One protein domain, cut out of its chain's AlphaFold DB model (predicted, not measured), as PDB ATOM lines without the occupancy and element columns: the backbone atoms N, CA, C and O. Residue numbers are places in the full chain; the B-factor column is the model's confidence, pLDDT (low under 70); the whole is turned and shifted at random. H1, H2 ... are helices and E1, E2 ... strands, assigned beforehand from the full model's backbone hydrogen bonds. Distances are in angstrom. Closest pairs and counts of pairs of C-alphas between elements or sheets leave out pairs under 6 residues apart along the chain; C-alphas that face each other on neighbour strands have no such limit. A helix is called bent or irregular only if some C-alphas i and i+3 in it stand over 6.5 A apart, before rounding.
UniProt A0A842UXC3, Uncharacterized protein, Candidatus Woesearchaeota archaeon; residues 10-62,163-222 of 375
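What this domain is: This is residues 10 to 62 and 163 to 222 of the 375 residues of an uncharacterized protein of Candidatus Woesearchaeota archaeon (UniProt A0A842UXC3). Two long helices, H1 and bent H4, cross as a narrow X, the antiparallel ribbon E1 E2 over one side; residues 53 to 62 stick out. The printed part has 113 residues, mostly helix: E1 H1 H2 E2 H3 H4. It is loose, radius of gyration of the C-alphas 16.5 A, spanning 49 by 37 by 30 A.

How they stand to each other: In E1, residues 10 to 13, N 10 is 2.8 A from O 177 of antiparallel E2, residues 174 to 178, within hydrogen-bond range. H1, residues 20 to 55, touches H4a, residues 192 to 209, with residues 37 to 48 alone, opposite ways, only just steep at 35.3 degrees; closest are the C-alphas of Leu 45 and Trp 196, 6.5 A.

Where its parts are: Find C-alpha 20 at (26.952, -49.262, 35.418), where H1 begins, irregular: C-alphas 21 and 24 are 8.7 A apart. H4, by hydrogen bonds assigned as one helix, is bent, with 7.0 A between C-alphas 209 and 212.

The domain as a whole: Residues 63 to 162 are cut out, a 30.1 A gap; 47 printed residues are under pLDDT 70.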
ATOM      1  N   VAL A  10      13.253 -26.369  21.000       67.19
ATOM      2  CA  VAL A  10      13.800 -27.227  22.045       67.19
ATOM      3  C   VAL A  10      14.545 -28.369  21.369       67.19
ATOM      4  O   VAL A  10      13.958 -29.132  20.606       67.19
ATOM      5  N   VAL A  11      15.836 -28.502  21.657       71.00
ATOM      6  CA  VAL A  11      16.655 -29.610  21.154       71.00
ATOM      7  C   VAL A  11      16.810 -30.644  22.263       71.00
ATOM      8  O   VAL A  11      17.374 -30.356  23.317       71.00
ATOM      9  N   LEU A  12      16.299 -31.850  22.032       66.75
ATOM     10  CA  LEU A  12      16.468 -32.996  22.916       66.75
ATOM     11  C   LEU A  12      17.599 -33.866  22.380       66.75
ATOM     12  O   LEU A  12      17.486 -34.433  21.300       66.75
ATOM     13  N   VAL A  13      18.686 -33.983  23.131       71.00
ATOM     14  CA  VAL A  13      19.800 -34.869  22.776       71.00
ATOM     15  C   VAL A  13      19.578 -36.228  23.426       71.00
ATOM     16  O   VAL A  13      19.194 -36.310  24.602       71.00
ATOM     17  N   ARG A  14      19.787 -37.297  22.653       71.44
ATOM     18  CA  ARG A  14      19.701 -38.668  23.146       71.44
ATOM     19  C   ARG A  14      20.749 -38.863  24.249       71.44
ATOM     20  O   ARG A  14      21.906 -38.502  24.045       71.44
ATOM     21  N   PRO A  15      20.369 -39.400  25.418       66.38
ATOM     22  CA  PRO A  15      21.346 -39.789  26.418       66.38
ATOM     23  C   PRO A  15      22.215 -40.926  25.917       66.38
ATOM     24  O   PRO A  15      21.782 -41.755  25.118       66.38
ATOM     25  N   GLU A  16      23.395 -41.033  26.508       68.69
ATOM     26  CA  GLU A  16      24.146 -42.278  26.467       68.69
ATOM     27  C   GLU A  16      23.310 -43.425  27.068       68.69
ATOM     28  O   GLU A  16      22.470 -43.232  27.963       68.69
ATOM     29  N   ALA A  17      23.508 -44.630  26.533       69.88
ATOM     30  CA  ALA A  17      22.889 -45.834  27.073       69.88
ATOM     31  C   ALA A  17      23.290 -46.015  28.545       69.88
ATOM     32  O   ALA A  17      24.338 -45.535  28.981       69.88
ATOM     33  N   TYR A  18      22.442 -46.685  29.326       65.56
ATOM     34  CA  TYR A  18      22.791 -46.952  30.716       65.56
ATOM     35  C   TYR A  18      24.053 -47.825  30.795       65.56
ATOM     36  O   TYR A  18      24.077 -48.937  30.272       65.56
ATOM     37  N   ASP A  19      25.068 -47.313  31.492       66.69
ATOM     38  CA  ASP A  19      26.313 -48.008  31.804       66.69
ATOM     39  C   ASP A  19      26.533 -47.987  33.332       66.69
ATOM     40  O   ASP A  19      26.590 -46.899  33.926       66.69
ATOM     41  N   PRO A  20      26.650 -49.159  33.991       62.41
ATOM     42  CA  PRO A  20      26.952 -49.262  35.418       62.41
ATOM     43  C   PRO A  20      28.212 -48.502  35.858       62.41
ATOM     44  O   PRO A  20      28.277 -48.059  37.007       62.41
ATOM     45  N   GLU A  21      29.195 -48.316  34.974       62.62
ATOM     46  CA  GLU A  21      30.444 -47.607  35.282       62.62
ATOM     47  C   GLU A  21      30.266 -46.073  35.316       62.62
ATOM     48  O   GLU A  21      31.037 -45.377  35.977       62.62
ATOM     49  N   ASN A  22      29.193 -45.539  34.709       56.94
ATOM     50  CA  ASN A  22      28.890 -44.101  34.583       56.94
ATOM     51  C   ASN A  22      27.599 -43.669  35.324       56.94
ATOM     52  O   ASN A  22      26.870 -42.757  34.914       56.94
ATOM     53  N   MET A  23      27.317 -44.289  36.476       52.69
ATOM     54  CA  MET A  23      26.105 -44.063  37.286       52.69
ATOM     55  C   MET A  23      25.834 -42.602  37.704       52.69
ATOM     56  O   MET A  23      24.670 -42.212  37.831       52.69
ATOM     57  N   SER A  24      26.865 -41.791  37.963       46.28
ATOM     58  CA  SER A  24      26.701 -40.391  38.404       46.28
ATOM     59  C   SER A  24      26.136 -39.502  37.291       46.28
ATOM     60  O   SER A  24      25.261 -38.670  37.545       46.28
ATOM     61  N   SER A  25      26.558 -39.749  36.052       46.12
ATOM     62  CA  SER A  25      26.064 -39.104  34.834       46.12
ATOM     63  C   SER A  25      24.628 -39.535  34.519       46.12
ATOM     64  O   SER A  25      23.780 -38.693  34.223       46.12
ATOM     65  N   ALA A  26      24.315 -40.827  34.679       44.62
ATOM     66  CA  ALA A  26      22.965 -41.369  34.494       44.62
ATOM     67  C   ALA A  26      21.948 -40.790  35.499       44.62
ATOM     68  O   ALA A  26      20.807 -40.500  35.131       44.62
ATOM     69  N   LYS A  27      22.372 -40.556  36.749       48.00
ATOM     70  CA  LYS A  27      21.549 -39.946  37.806       48.00
ATOM     71  C   LYS A  27      21.270 -38.459  37.553       48.00
ATOM     72  O   LYS A  27      20.110 -38.051  37.580       48.00
ATOM     73  N   GLY A  28      22.302 -37.669  37.243       45.28
ATOM     74  CA  GLY A  28      22.136 -36.252  36.888       45.28
ATOM     75  C   GLY A  28      21.306 -36.059  35.613       45.28
ATOM     76  O   GLY A  28      20.489 -35.142  35.523       45.28
ATOM     77  N   TYR A  29      21.433 -36.985  34.658       47.62
ATOM     78  CA  TYR A  29      20.574 -37.025  33.482       47.62
ATOM     79  C   TYR A  29      19.125 -37.353  33.858       47.62
ATOM     80  O   TYR A  29      18.228 -36.671  33.385       47.62
ATOM     81  N   PHE A  30      18.859 -38.327  34.734       48.69
ATOM     82  CA  PHE A  30      17.502 -38.680  35.180       48.69
ATOM     83  C   PHE A  30      16.758 -37.504  35.844       48.69
ATOM     84  O   PHE A  30      15.580 -37.269  35.556       48.69
ATOM     85  N   GLU A  31      17.456 -36.726  36.673       50.00
ATOM     86  CA  GLU A  31      16.916 -35.535  37.343       50.00
ATOM     87  C   GLU A  31      16.560 -34.416  36.345       50.00
ATOM     88  O   GLU A  31      15.469 -33.848  36.423       50.00
ATOM     89  N   ALA A  32      17.403 -34.162  35.337       40.06
ATOM     90  CA  ALA A  32      17.109 -33.211  34.255       40.06
ATOM     91  C   ALA A  32      16.047 -33.735  33.252       40.06
ATOM     92  O   ALA A  32      15.240 -32.978  32.704       40.06
ATOM     93  N   LYS A  33      16.008 -35.054  33.033       50.78
ATOM     94  CA  LYS A  33      15.167 -35.781  32.063       50.78
ATOM     95  C   LYS A  33      13.700 -35.867  32.465       50.78
ATOM     96  O   LYS A  33      12.838 -35.841  31.582       50.78
ATOM     97  N   ASN A  34      13.392 -35.923  33.761       50.69
ATOM     98  CA  ASN A  34      12.005 -35.932  34.239       50.69
ATOM     99  C   ASN A  34      11.237 -34.660  33.848       50.69
ATOM    100  O   ASN A  34      10.021 -34.720  33.700       50.69
ATOM    101  N   GLY A  35      11.915 -33.536  33.594       55.28
ATOM    102  CA  GLY A  35      11.287 -32.348  33.011       55.28
ATOM    103  C   GLY A  35      10.994 -32.507  31.515       55.28
ATOM    104  O   GLY A  35       9.852 -32.345  31.080       55.28
ATOM    105  N   CYS A  36      12.009 -32.862  30.720       59.88
ATOM    106  CA  CYS A  36      11.912 -32.875  29.255       59.88
ATOM    107  C   CYS A  36      11.073 -34.028  28.694       59.88
ATOM    108  O   CYS A  36      10.192 -33.779  27.873       59.88
ATOM    109  N   LEU A  37      11.278 -35.275  29.137       65.25
ATOM    110  CA  LEU A  37      10.492 -36.408  28.626       65.25
ATOM    111  C   LEU A  37       9.043 -36.369  29.108       65.25
ATOM    112  O   LEU A  37       8.138 -36.731  28.356       65.25
ATOM    113  N   ALA A  38       8.803 -35.906  30.338       69.12
ATOM    114  CA  ALA A  38       7.439 -35.693  30.810       69.12
ATOM    115  C   ALA A  38       6.748 -34.590  30.006       69.12
ATOM    116  O   ALA A  38       5.571 -34.725  29.678       69.12
ATOM    117  N   THR A  39       7.475 -33.528  29.643       70.56
ATOM    118  CA  THR A  39       6.957 -32.470  28.768       70.56
ATOM    119  C   THR A  39       6.661 -33.010  27.374       70.56
ATOM    120  O   THR A  39       5.543 -32.827  26.906       70.56
ATOM    121  N   LEU A  40       7.590 -33.743  26.752       74.50
ATOM    122  CA  LEU A  40       7.393 -34.396  25.452       74.50
ATOM    123  C   LEU A  40       6.137 -35.275  25.454       74.50
ATOM    124  O   LEU A  40       5.257 -35.130  24.604       74.50
ATOM    125  N   LYS A  41       6.018 -36.137  26.467       82.25
ATOM    126  CA  LYS A  41       4.866 -37.015  26.633       82.25
ATOM    127  C   LYS A  41       3.568 -36.222  26.797       82.25
ATOM    128  O   LYS A  41       2.651 -36.378  26.002       82.25
ATOM    129  N   LYS A  42       3.516 -35.312  27.770       81.25
ATOM    130  CA  LYS A  42       2.298 -34.578  28.141       81.25
ATOM    131  C   LYS A  42       1.856 -33.550  27.097       81.25
ATOM    132  O   LYS A  42       0.671 -33.237  27.019       81.25
ATOM    133  N   LYS A  43       2.796 -32.945  26.368       77.56
ATOM    134  CA  LYS A  43       2.534 -31.817  25.459       77.56
ATOM    135  C   LYS A  43       2.465 -32.210  23.989       77.56
ATOM    136  O   LYS A  43       1.879 -31.449  23.231       77.56
ATOM    137  N   MET A  44       3.007 -33.366  23.604       84.75
ATOM    138  CA  MET A  44       3.027 -33.819  22.210       84.75
ATOM    139  C   MET A  44       2.448 -35.228  22.048       84.75
ATOM    140  O   MET A  44       1.490 -35.412  21.299       84.75
ATOM    141  N   LEU A  45       2.970 -36.217  22.786       87.00
ATOM    142  CA  LEU A  45       2.587 -37.620  22.575       87.00
ATOM    143  C   LEU A  45       1.150 -37.921  23.018       87.00
ATOM    144  O   LEU A  45       0.380 -38.475  22.230       87.00
ATOM    145  N   ASP A  46       0.784 -37.541  24.246       87.12
ATOM    146  CA  ASP A  46      -0.553 -37.770  24.804       87.12
ATOM    147  C   ASP A  46      -1.623 -36.990  24.006       87.12
ATOM    148  O   ASP A  46      -2.590 -37.618  23.575       87.12
ATOM    149  N   PRO A  47      -1.461 -35.679  23.701       85.88
ATOM    150  CA  PRO A  47      -2.420 -34.958  22.860       85.88
ATOM    151  C   PRO A  47      -2.589 -35.561  21.461       85.88
ATOM    152  O   PRO A  47      -3.722 -35.745  21.022       85.88
ATOM    153  N   GLY A  48      -1.490 -35.924  20.784       86.38
ATOM    154  CA  GLY A  48      -1.554 -36.566  19.466       86.38
ATOM    155  C   GLY A  48      -2.256 -37.924  19.511       86.38
ATOM    156  O   GLY A  48      -3.072 -38.241  18.650       86.38
ATOM    157  N   THR A  49      -2.024 -38.697  20.577       87.62
ATOM    158  CA  THR A  49      -2.721 -39.968  20.822       87.62
ATOM    159  C   THR A  49      -4.227 -39.755  20.981       87.62
ATOM    160  O   THR A  49      -5.014 -40.499  20.400       87.62
ATOM    161  N   GLU A  50      -4.651 -38.750  21.747       86.62
ATOM    162  CA  GLU A  50      -6.076 -38.449  21.932       86.62
ATOM    163  C   GLU A  50      -6.740 -37.952  20.640       86.62
ATOM    164  O   GLU A  50      -7.873 -38.331  20.351       86.62
ATOM    165  N   GLN A  51      -6.027 -37.181  19.817       86.31
ATOM    166  CA  GLN A  51      -6.513 -36.752  18.501       86.31
ATOM    167  C   GLN A  51      -6.697 -37.936  17.542       86.31
ATOM    168  O   GLN A  51      -7.744 -38.034  16.905       86.31
ATOM    169  N   LEU A  52      -5.745 -38.876  17.495       83.25
ATOM    170  CA  LEU A  52      -5.890 -40.118  16.727       83.25
ATOM    171  C   LEU A  52      -7.068 -40.958  17.235       83.25
ATOM    172  O   LEU A  52      -7.870 -41.454  16.451       83.25
ATOM    173  N   LYS A  53      -7.233 -41.082  18.557       81.56
ATOM    174  CA  LYS A  53      -8.376 -41.798  19.143       81.56
ATOM    175  C   LYS A  53      -9.716 -41.159  18.795       81.56
ATOM    176  O   LYS A  53     -10.675 -41.893  18.591       81.56
ATOM    177  N   ALA A  54      -9.788 -39.832  18.723       83.50
ATOM    178  CA  ALA A  54     -11.003 -39.125  18.328       83.50
ATOM    179  C   ALA A  54     -11.394 -39.385  16.861       83.50
ATOM    180  O   ALA A  54     -12.560 -39.229  16.510       83.50
ATOM    181  N   GLN A  55     -10.439 -39.795  16.019       78.44
ATOM    182  CA  GLN A  55     -10.684 -40.206  14.633       78.44
ATOM    183  C   GLN A  55     -11.109 -41.677  14.514       78.44
ATOM    184  O   GLN A  55     -11.617 -42.080  13.468       78.44
ATOM    185  N   ALA A  56     -10.936 -42.484  15.568       76.50
ATOM    186  CA  ALA A  56     -11.395 -43.864  15.571       76.50
ATOM    187  C   ALA A  56     -12.936 -43.921  15.651       76.50
ATOM    188  O   ALA A  56     -13.544 -43.188  16.438       76.50
ATOM    189  N   PRO A  57     -13.592 -44.802  14.878       66.94
ATOM    190  CA  PRO A  57     -15.034 -44.978  14.942       66.94
ATOM    191  C   PRO A  57     -15.460 -45.523  16.308       66.94
ATOM    192  O   PRO A  57     -14.701 -46.198  17.010       66.94
ATOM    193  N   GLU A  58     -16.713 -45.265  16.688       66.56
ATOM    194  CA  GLU A  58     -17.258 -45.856  17.904       66.56
ATOM    195  C   GLU A  58     -17.312 -47.390  17.792       66.56
ATOM    196  O   GLU A  58     -17.800 -47.919  16.789       66.56
ATOM    197  N   PRO A  59     -16.864 -48.128  18.823       57.47
ATOM    198  CA  PRO A  59     -16.902 -49.578  18.791       57.47
ATOM    199  C   PRO A  59     -18.349 -50.067  18.831       57.47
ATOM    200  O   PRO A  59     -19.127 -49.699  19.714       57.47
ATOM    201  N   LEU A  60     -18.687 -50.950  17.894       56.47
ATOM    202  CA  LEU A  60     -19.916 -51.735  17.944       56.47
ATOM    203  C   LEU A  60     -19.840 -52.702  19.136       56.47
ATOM    204  O   LEU A  60     -18.771 -53.235  19.427       56.47
ATOM    205  N   GLU A  61     -20.973 -52.987  19.792       52.53
ATOM    206  CA  GLU A  61     -21.069 -53.781  21.039       52.53
ATOM    207  C   GLU A  61     -20.370 -55.161  21.021       52.53
ATOM    208  O   GLU A  61     -20.256 -55.806  22.061       52.53
ATOM    209  N   LYS A  62     -19.932 -55.657  19.857       51.38
ATOM    210  CA  LYS A  62     -19.440 -57.030  19.677       51.38
ATOM    211  C   LYS A  62     -18.161 -57.177  18.857       51.38
ATOM    212  O   LYS A  62     -17.765 -58.316  18.610       51.38
ATOM    213  N   GLY A 163       5.604 -46.685   9.630       62.66
ATOM    214  CA  GLY A 163       6.291 -45.581   8.976       62.66
ATOM    215  C   GLY A 163       6.737 -45.951   7.562       62.66
ATOM    216  O   GLY A 163       6.801 -47.121   7.178       62.66
ATOM    217  N   THR A 164       7.097 -44.939   6.779       62.84
ATOM    218  CA  THR A 164       7.912 -45.145   5.580       62.84
ATOM    219  C   THR A 164       9.324 -45.547   6.007       62.84
ATOM    220  O   THR A 164       9.869 -45.008   6.973       62.84
ATOM    221  N   GLY A 165       9.947 -46.490   5.292       62.03
ATOM    222  CA  GLY A 165      11.250 -47.051   5.681       62.03
ATOM    223  C   GLY A 165      12.357 -46.009   5.898       62.03
ATOM    224  O   GLY A 165      13.259 -46.245   6.694       62.03
ATOM    225  N   GLU A 166      12.269 -44.837   5.260       74.81
ATOM    226  CA  GLU A 166      13.203 -43.726   5.481       74.81
ATOM    227  C   GLU A 166      13.095 -43.121   6.888       74.81
ATOM    228  O   GLU A 166      14.122 -42.837   7.502       74.81
ATOM    229  N   LEU A 167      11.885 -42.941   7.426       76.75
ATOM    230  CA  LEU A 167      11.683 -42.365   8.760       76.75
ATOM    231  C   LEU A 167      12.099 -43.327   9.866       76.75
ATOM    232  O   LEU A 167      12.679 -42.890  10.859       76.75
ATOM    233  N   ASP A 168      11.853 -44.624   9.689       76.62
ATOM    234  CA  ASP A 168      12.216 -45.653  10.669       76.62
ATOM    235  C   ASP A 168      13.728 -45.925  10.701       76.62
ATOM    236  O   ASP A 168      14.272 -46.292  11.741       76.62
ATOM    237  N   GLN A 169      14.436 -45.674   9.596       78.06
ATOM    238  CA  GLN A 169      15.892 -45.831   9.504       78.06
ATOM    239  C   GLN A 169      16.682 -44.592   9.943       78.06
ATOM    240  O   GLN A 169      17.904 -44.672  10.087       78.06
ATOM    241  N   ARG A 170      16.029 -43.444  10.177       77.88
ATOM    242  CA  ARG A 170      16.722 -42.257  10.699       77.88
ATOM    243  C   ARG A 170      17.290 -42.553  12.083       77.88
ATOM    244  O   ARG A 170      16.544 -42.904  13.003       77.88
ATOM    245  N   ASN A 171      18.601 -42.359  12.219       75.50
ATOM    246  CA  ASN A 171      19.253 -42.316  13.518       75.50
ATOM    247  C   ASN A 171      18.912 -40.985  14.206       75.50
ATOM    248  O   ASN A 171      19.124 -39.915  13.634       75.50
ATOM    249  N   LEU A 172      18.353 -41.053  15.414       72.50
ATOM    250  CA  LEU A 172      17.847 -39.896  16.155       72.50
ATOM    251  C   LEU A 172      18.773 -39.567  17.331       72.50
ATOM    252  O   LEU A 172      18.384 -39.713  18.493       72.50
ATOM    253  N   ASP A 173      19.991 -39.110  17.034       70.31
ATOM    254  CA  ASP A 173      20.947 -38.637  18.050       70.31
ATOM    255  C   ASP A 173      20.428 -37.375  18.761       70.31
ATOM    256  O   ASP A 173      20.655 -37.162  19.952       70.31
ATOM    257  N   CYS A 174      19.668 -36.546  18.043       72.81
ATOM    258  CA  CYS A 174      18.922 -35.434  18.610       72.81
ATOM    259  C   CYS A 174      17.550 -35.289  17.943       72.81
ATOM    260  O   CYS A 174      17.357 -35.646  16.782       72.81
ATOM    261  N   LEU A 175      16.595 -34.753  18.697       74.69
ATOM    262  CA  LEU A 175      15.251 -34.415  18.254       74.69
ATOM    263  C   LEU A 175      15.044 -32.911  18.428       74.69
ATOM    264  O   LEU A 175      15.164 -32.384  19.533       74.69
ATOM    265  N   VAL A 176      14.714 -32.221  17.340       76.31
ATOM    266  CA  VAL A 176      14.442 -30.780  17.347       76.31
ATOM    267  C   VAL A 176      12.934 -30.563  17.346       76.31
ATOM    268  O   VAL A 176      12.240 -30.998  16.433       76.31
ATOM    269  N   LEU A 177      12.429 -29.889  18.376       72.00
ATOM    270  CA  LEU A 177      11.010 -29.622  18.584       72.00
ATOM    271  C   LEU A 177      10.757 -28.114  18.533       72.00
ATOM    272  O   LEU A 177      11.259 -27.392  19.395       72.00
ATOM    273  N   PRO A 178       9.956 -27.602  17.591       72.31
ATOM    274  CA  PRO A 178       9.526 -26.208  17.630       72.31
ATOM    275  C   PRO A 178       8.759 -25.913  18.929       72.31
ATOM    276  O   PRO A 178       7.879 -26.686  19.312       72.31
ATOM    277  N   VAL A 179       9.038 -24.794  19.609       71.38
ATOM    278  CA  VAL A 179       8.313 -24.413  20.840       71.38
ATOM    279  C   VAL A 179       6.812 -24.272  20.582       71.38
ATOM    280  O   VAL A 179       6.008 -24.660  21.429       71.38
ATOM    281  N   GLU A 180       6.420 -23.806  19.395       71.38
ATOM    282  CA  GLU A 180       5.016 -23.715  18.978       71.38
ATOM    283  C   GLU A 180       4.302 -25.074  19.036       71.38
ATOM    284  O   GLU A 180       3.166 -25.158  19.506       71.38
ATOM    285  N   ALA A 181       4.991 -26.160  18.664       67.44
ATOM    286  CA  ALA A 181       4.442 -27.512  18.731       67.44
ATOM    287  C   ALA A 181       4.197 -27.970  20.183       67.44
ATOM    288  O   ALA A 181       3.286 -28.753  20.436       67.44
ATOM    289  N   LEU A 182       4.941 -27.441  21.162       69.06
ATOM    290  CA  LEU A 182       4.748 -27.732  22.592       69.06
ATOM    291  C   LEU A 182       3.607 -26.915  23.232       69.06
ATOM    292  O   LEU A 182       3.138 -27.257  24.325       69.06
ATOM    293  N   GLN A 183       3.155 -25.843  22.574       70.75
ATOM    294  CA  GLN A 183       2.119 -24.924  23.064       70.75
ATOM    295  C   GLN A 183       0.712 -25.218  22.513       70.75
ATOM    296  O   GLN A 183      -0.205 -24.429  22.721       70.75
ATOM    297  N   GLY A 184       0.504 -26.360  21.857       71.25
ATOM    298  CA  GLY A 184      -0.808 -26.736  21.327       71.25
ATOM    299  C   GLY A 184      -0.700 -27.728  20.182       71.25
ATOM    300  O   GLY A 184      -1.111 -27.412  19.069       71.25
ATOM    301  N   PHE A 185      -0.112 -28.893  20.460       83.81
ATOM    302  CA  PHE A 185       0.150 -29.913  19.452       83.81
ATOM    303  C   PHE A 185      -1.132 -30.392  18.752       83.81
ATOM    304  O   PHE A 185      -2.135 -30.693  19.405       83.81
ATOM    305  N   ASP A 186      -1.072 -30.489  17.425       88.00
ATOM    306  CA  ASP A 186      -2.152 -30.958  16.561       88.00
ATOM    307  C   ASP A 186      -1.576 -31.852  15.463       88.00
ATOM    308  O   ASP A 186      -0.926 -31.373  14.537       88.00
ATOM    309  N   ILE A 187      -1.817 -33.156  15.584       86.44
ATOM    310  CA  ILE A 187      -1.266 -34.188  14.703       86.44
ATOM    311  C   ILE A 187      -1.793 -34.092  13.268       86.44
ATOM    312  O   ILE A 187      -1.218 -34.684  12.364       86.44
ATOM    313  N   THR A 188      -2.882 -33.353  13.048       85.31
ATOM    314  CA  THR A 188      -3.500 -33.208  11.722       85.31
ATOM    315  C   THR A 188      -2.857 -32.121  10.865       85.31
ATOM    316  O   THR A 188      -3.180 -31.996   9.683       85.31
ATOM    317  N   ARG A 189      -1.953 -31.326  11.445       89.19
ATOM    318  CA  ARG A 189      -1.208 -30.294  10.722       89.19
ATOM    319  C   ARG A 189      -0.038 -30.900   9.962       89.19
ATOM    320  O   ARG A 189       0.588 -31.847  10.427       89.19
ATOM    321  N   GLU A 190       0.286 -30.284   8.834       86.56
ATOM    322  CA  GLU A 190       1.412 -30.674   7.984       86.56
ATOM    323  C   GLU A 190       2.720 -30.791   8.790       86.56
ATOM    324  O   GLU A 190       3.059 -29.901   9.578       86.56
ATOM    325  N   GLY A 191       3.420 -31.918   8.632       85.00
ATOM    326  CA  GLY A 191       4.692 -32.224   9.300       85.00
ATOM    327  C   GLY A 191       4.578 -32.595  10.786       85.00
ATOM    328  O   GLY A 191       5.583 -32.919  11.427       85.00
ATOM    329  N   SER A 192       3.377 -32.555  11.368       87.81
ATOM    330  CA  SER A 192       3.179 -32.860  12.788       87.81
ATOM    331  C   SER A 192       3.129 -34.360  13.056       87.81
ATOM    332  O   SER A 192       3.575 -34.787  14.123       87.81
ATOM    333  N   ALA A 193       2.651 -35.177  12.113       87.25
ATOM    334  CA  ALA A 193       2.657 -36.628  12.268       87.25
ATOM    335  C   ALA A 193       4.088 -37.184  12.172       87.25
ATOM    336  O   ALA A 193       4.453 -38.045  12.976       87.25
ATOM    337  N   GLU A 194       4.930 -36.624  11.292       89.38
ATOM    338  CA  GLU A 194       6.371 -36.928  11.258       89.38
ATOM    339  C   GLU A 194       7.041 -36.569  12.593       89.38
ATOM    340  O   GLU A 194       7.695 -37.413  13.210       89.38
ATOM    341  N   LEU A 195       6.825 -35.346  13.092       87.75
ATOM    342  CA  LEU A 195       7.385 -34.893  14.369       87.75
ATOM    343  C   LEU A 195       6.940 -35.777  15.544       87.75
ATOM    344  O   LEU A 195       7.749 -36.134  16.407       87.75
ATOM    345  N   TRP A 196       5.658 -36.145  15.575       90.94
ATOM    346  CA  TRP A 196       5.100 -37.040  16.582       90.94
ATOM    347  C   TRP A 196       5.739 -38.426  16.525       90.94
ATOM    348  O   TRP A 196       6.126 -38.950  17.570       90.94
ATOM    349  N   HIS A 197       5.904 -38.993  15.326       89.12
ATOM    350  CA  HIS A 197       6.521 -40.306  15.125       89.12
ATOM    351  C   HIS A 197       7.976 -40.322  15.588       89.12
ATOM    352  O   HIS A 197       8.356 -41.167  16.399       89.12
ATOM    353  N   LEU A 198       8.778 -39.339  15.165       87.81
ATOM    354  CA  LEU A 198      10.173 -39.211  15.599       87.81
ATOM    355  C   LEU A 198      10.273 -38.985  17.113       87.81
ATOM    356  O   LEU A 198      11.127 -39.575  17.776       87.81
ATOM    357  N   GLY A 199       9.373 -38.184  17.688       87.81
ATOM    358  CA  GLY A 199       9.312 -37.970  19.130       87.81
ATOM    359  C   GLY A 199       8.918 -39.207  19.924       87.81
ATOM    360  O   GLY A 199       9.482 -39.458  20.991       87.81
ATOM    361  N   ARG A 200       7.989 -40.009  19.399       88.69
ATOM    362  CA  ARG A 200       7.602 -41.289  19.987       88.69
ATOM    363  C   ARG A 200       8.763 -42.277  19.946       88.69
ATOM    364  O   ARG A 200       9.096 -42.826  20.992       88.69
ATOM    365  N   ARG A 201       9.410 -42.447  18.786       88.19
ATOM    366  CA  ARG A 201      10.600 -43.300  18.632       88.19
ATOM    367  C   ARG A 201      11.707 -42.895  19.601       88.19
ATOM    368  O   ARG A 201      12.198 -43.726  20.356       88.19
ATOM    369  N   PHE A 202      12.031 -41.601  19.658       85.06
ATOM    370  CA  PHE A 202      13.016 -41.068  20.601       85.06
ATOM    371  C   PHE A 202      12.650 -41.397  22.055       85.06
ATOM    372  O   PHE A 202      13.492 -41.865  22.816       85.06
ATOM    373  N   TYR A 203      11.393 -41.184  22.457       85.69
ATOM    374  CA  TYR A 203      10.932 -41.507  23.807       85.69
ATOM    375  C   TYR A 203      11.072 -43.002  24.124       85.69
ATOM    376  O   TYR A 203      11.569 -43.353  25.193       85.69
ATOM    377  N   GLU A 204      10.643 -43.877  23.214       86.62
ATOM    378  CA  GLU A 204      10.677 -45.332  23.390       86.62
ATOM    379  C   GLU A 204      12.114 -45.861  23.504       86.62
ATOM    380  O   GLU A 204      12.414 -46.590  24.451       86.62
ATOM    381  N   GLU A 205      13.013 -45.431  22.616       82.88
ATOM    382  CA  GLU A 205      14.429 -45.822  22.621       82.88
ATOM    383  C   GLU A 205      15.118 -45.362  23.920       82.88
ATOM    384  O   GLU A 205      15.738 -46.153  24.628       82.88
ATOM    385  N   VAL A 206      14.893 -44.115  24.347       76.25
ATOM    386  CA  VAL A 206      15.458 -43.588  25.601       76.25
ATOM    387  C   VAL A 206      14.918 -44.298  26.851       76.25
ATOM    388  O   VAL A 206      15.621 -44.420  27.867       76.25
ATOM    389  N   MET A 207      13.656 -44.730  26.822       80.50
ATOM    390  CA  MET A 207      13.062 -45.506  27.909       80.50
ATOM    391  C   MET A 207      13.662 -46.912  27.989       80.50
ATOM    392  O   MET A 207      13.925 -47.380  29.099       80.50
ATOM    393  N   ALA A 208      13.877 -47.557  26.842       83.31
ATOM    394  CA  ALA A 208      14.414 -48.909  26.743       83.31
ATOM    395  C   ALA A 208      15.908 -48.979  27.090       83.31
ATOM    396  O   ALA A 208      16.286 -49.794  27.927       83.31
ATOM    397  N   ASP A 209      16.725 -48.096  26.514       78.56
ATOM    398  CA  ASP A 209      18.189 -48.200  26.577       78.56
ATOM    399  C   ASP A 209      18.784 -47.575  27.844       78.56
ATOM    400  O   ASP A 209      19.865 -47.957  28.293       78.56
ATOM    401  N   THR A 210      18.086 -46.602  28.442       69.38
ATOM    402  CA  THR A 210      18.616 -45.851  29.591       69.38
ATOM    403  C   THR A 210      17.722 -45.934  30.825       69.38
ATOM    404  O   THR A 210      18.200 -46.253  31.909       69.38
ATOM    405  N   VAL A 211      16.424 -45.606  30.719       68.19
ATOM    406  CA  VAL A 211      15.572 -45.447  31.921       68.19
ATOM    407  C   VAL A 211      15.295 -46.768  32.615       68.19
ATOM    408  O   VAL A 211      15.455 -46.869  33.830       68.19
ATOM    409  N   LYS A 212      14.800 -47.750  31.861       75.81
ATOM    410  CA  LYS A 212      14.335 -49.010  32.424       75.81
ATOM    411  C   LYS A 212      15.479 -49.800  33.084       75.81
ATOM    412  O   LYS A 212      15.295 -50.140  34.250       75.81
ATOM    413  N   PRO A 213      16.657 -49.982  32.452       70.69
ATOM    414  CA  PRO A 213      17.781 -50.673  33.083       70.69
ATOM    415  C   PRO A 213      18.260 -49.979  34.362       70.69
ATOM    416  O   PRO A 213      18.475 -50.631  35.378       70.69
ATOM    417  N   TYR A 214      18.345 -48.644  34.353       68.00
ATOM    418  CA  TYR A 214      18.708 -47.875  35.544       68.00
ATOM    419  C   TYR A 214      17.706 -48.073  36.687       68.00
ATOM    420  O   TYR A 214      18.091 -48.262  37.839       68.00
ATOM    421  N   LYS A 215      16.405 -48.035  36.375       66.69
ATOM    422  CA  LYS A 215      15.348 -48.243  37.366       66.69
ATOM    423  C   LYS A 215      15.411 -49.656  37.955       66.69
ATOM    424  O   LYS A 215      15.334 -49.789  39.170       66.69
ATOM    425  N   GLU A 216      15.583 -50.669  37.112       72.31
ATOM    426  CA  GLU A 216      15.710 -52.071  37.529       72.31
ATOM    427  C   GLU A 216      16.950 -52.292  38.410       72.31
ATOM    428  O   GLU A 216      16.845 -52.937  39.449       72.31
ATOM    429  N   GLU A 217      18.097 -51.697  38.067       65.12
ATOM    430  CA  GLU A 217      19.300 -51.730  38.910       65.12
ATOM    431  C   GLU A 217      19.046 -51.081  40.280       65.12
ATOM    432  O   GLU A 217      19.451 -51.608  41.318       65.12
ATOM    433  N   MET A 218      18.374 -49.927  40.308       57.47
ATOM    434  CA  MET A 218      18.072 -49.229  41.559       57.47
ATOM    435  C   MET A 218      17.091 -49.999  42.437       57.47
ATOM    436  O   MET A 218      17.282 -50.045  43.649       57.47
ATOM    437  N   GLU A 219      16.087 -50.637  41.840       57.34
ATOM    438  CA  GLU A 219      15.175 -51.541  42.542       57.34
ATOM    439  C   GLU A 219      15.915 -52.781  43.068       57.34
ATOM    440  O   GLU A 219      15.732 -53.142  44.226       57.34
ATOM    441  N   ALA A 220      16.826 -53.372  42.286       60.59
ATOM    442  CA  ALA A 220      17.635 -54.517  42.710       60.59
ATOM    443  C   ALA A 220      18.604 -54.186  43.862       60.59
ATOM    444  O   ALA A 220      18.897 -55.039  44.698       60.59
ATOM    445  N   ARG A 221      19.100 -52.945  43.936       50.59
ATOM    446  CA  ARG A 221      19.957 -52.473  45.038       50.59
ATOM    447  C   ARG A 221      19.167 -52.005  46.265       50.59
ATOM    448  O   ARG A 221      19.742 -51.919  47.347       50.59
ATOM    449  N   ALA A 222      17.870 -51.728  46.122       43.88
ATOM    450  CA  ALA A 222      17.008 -51.289  47.219       43.88
ATOM    451  C   ALA A 222      16.747 -52.387  48.272       43.88
ATOM    452  O   ALA A 222      16.354 -52.057  49.390       43.88
TER     453      ALA A 222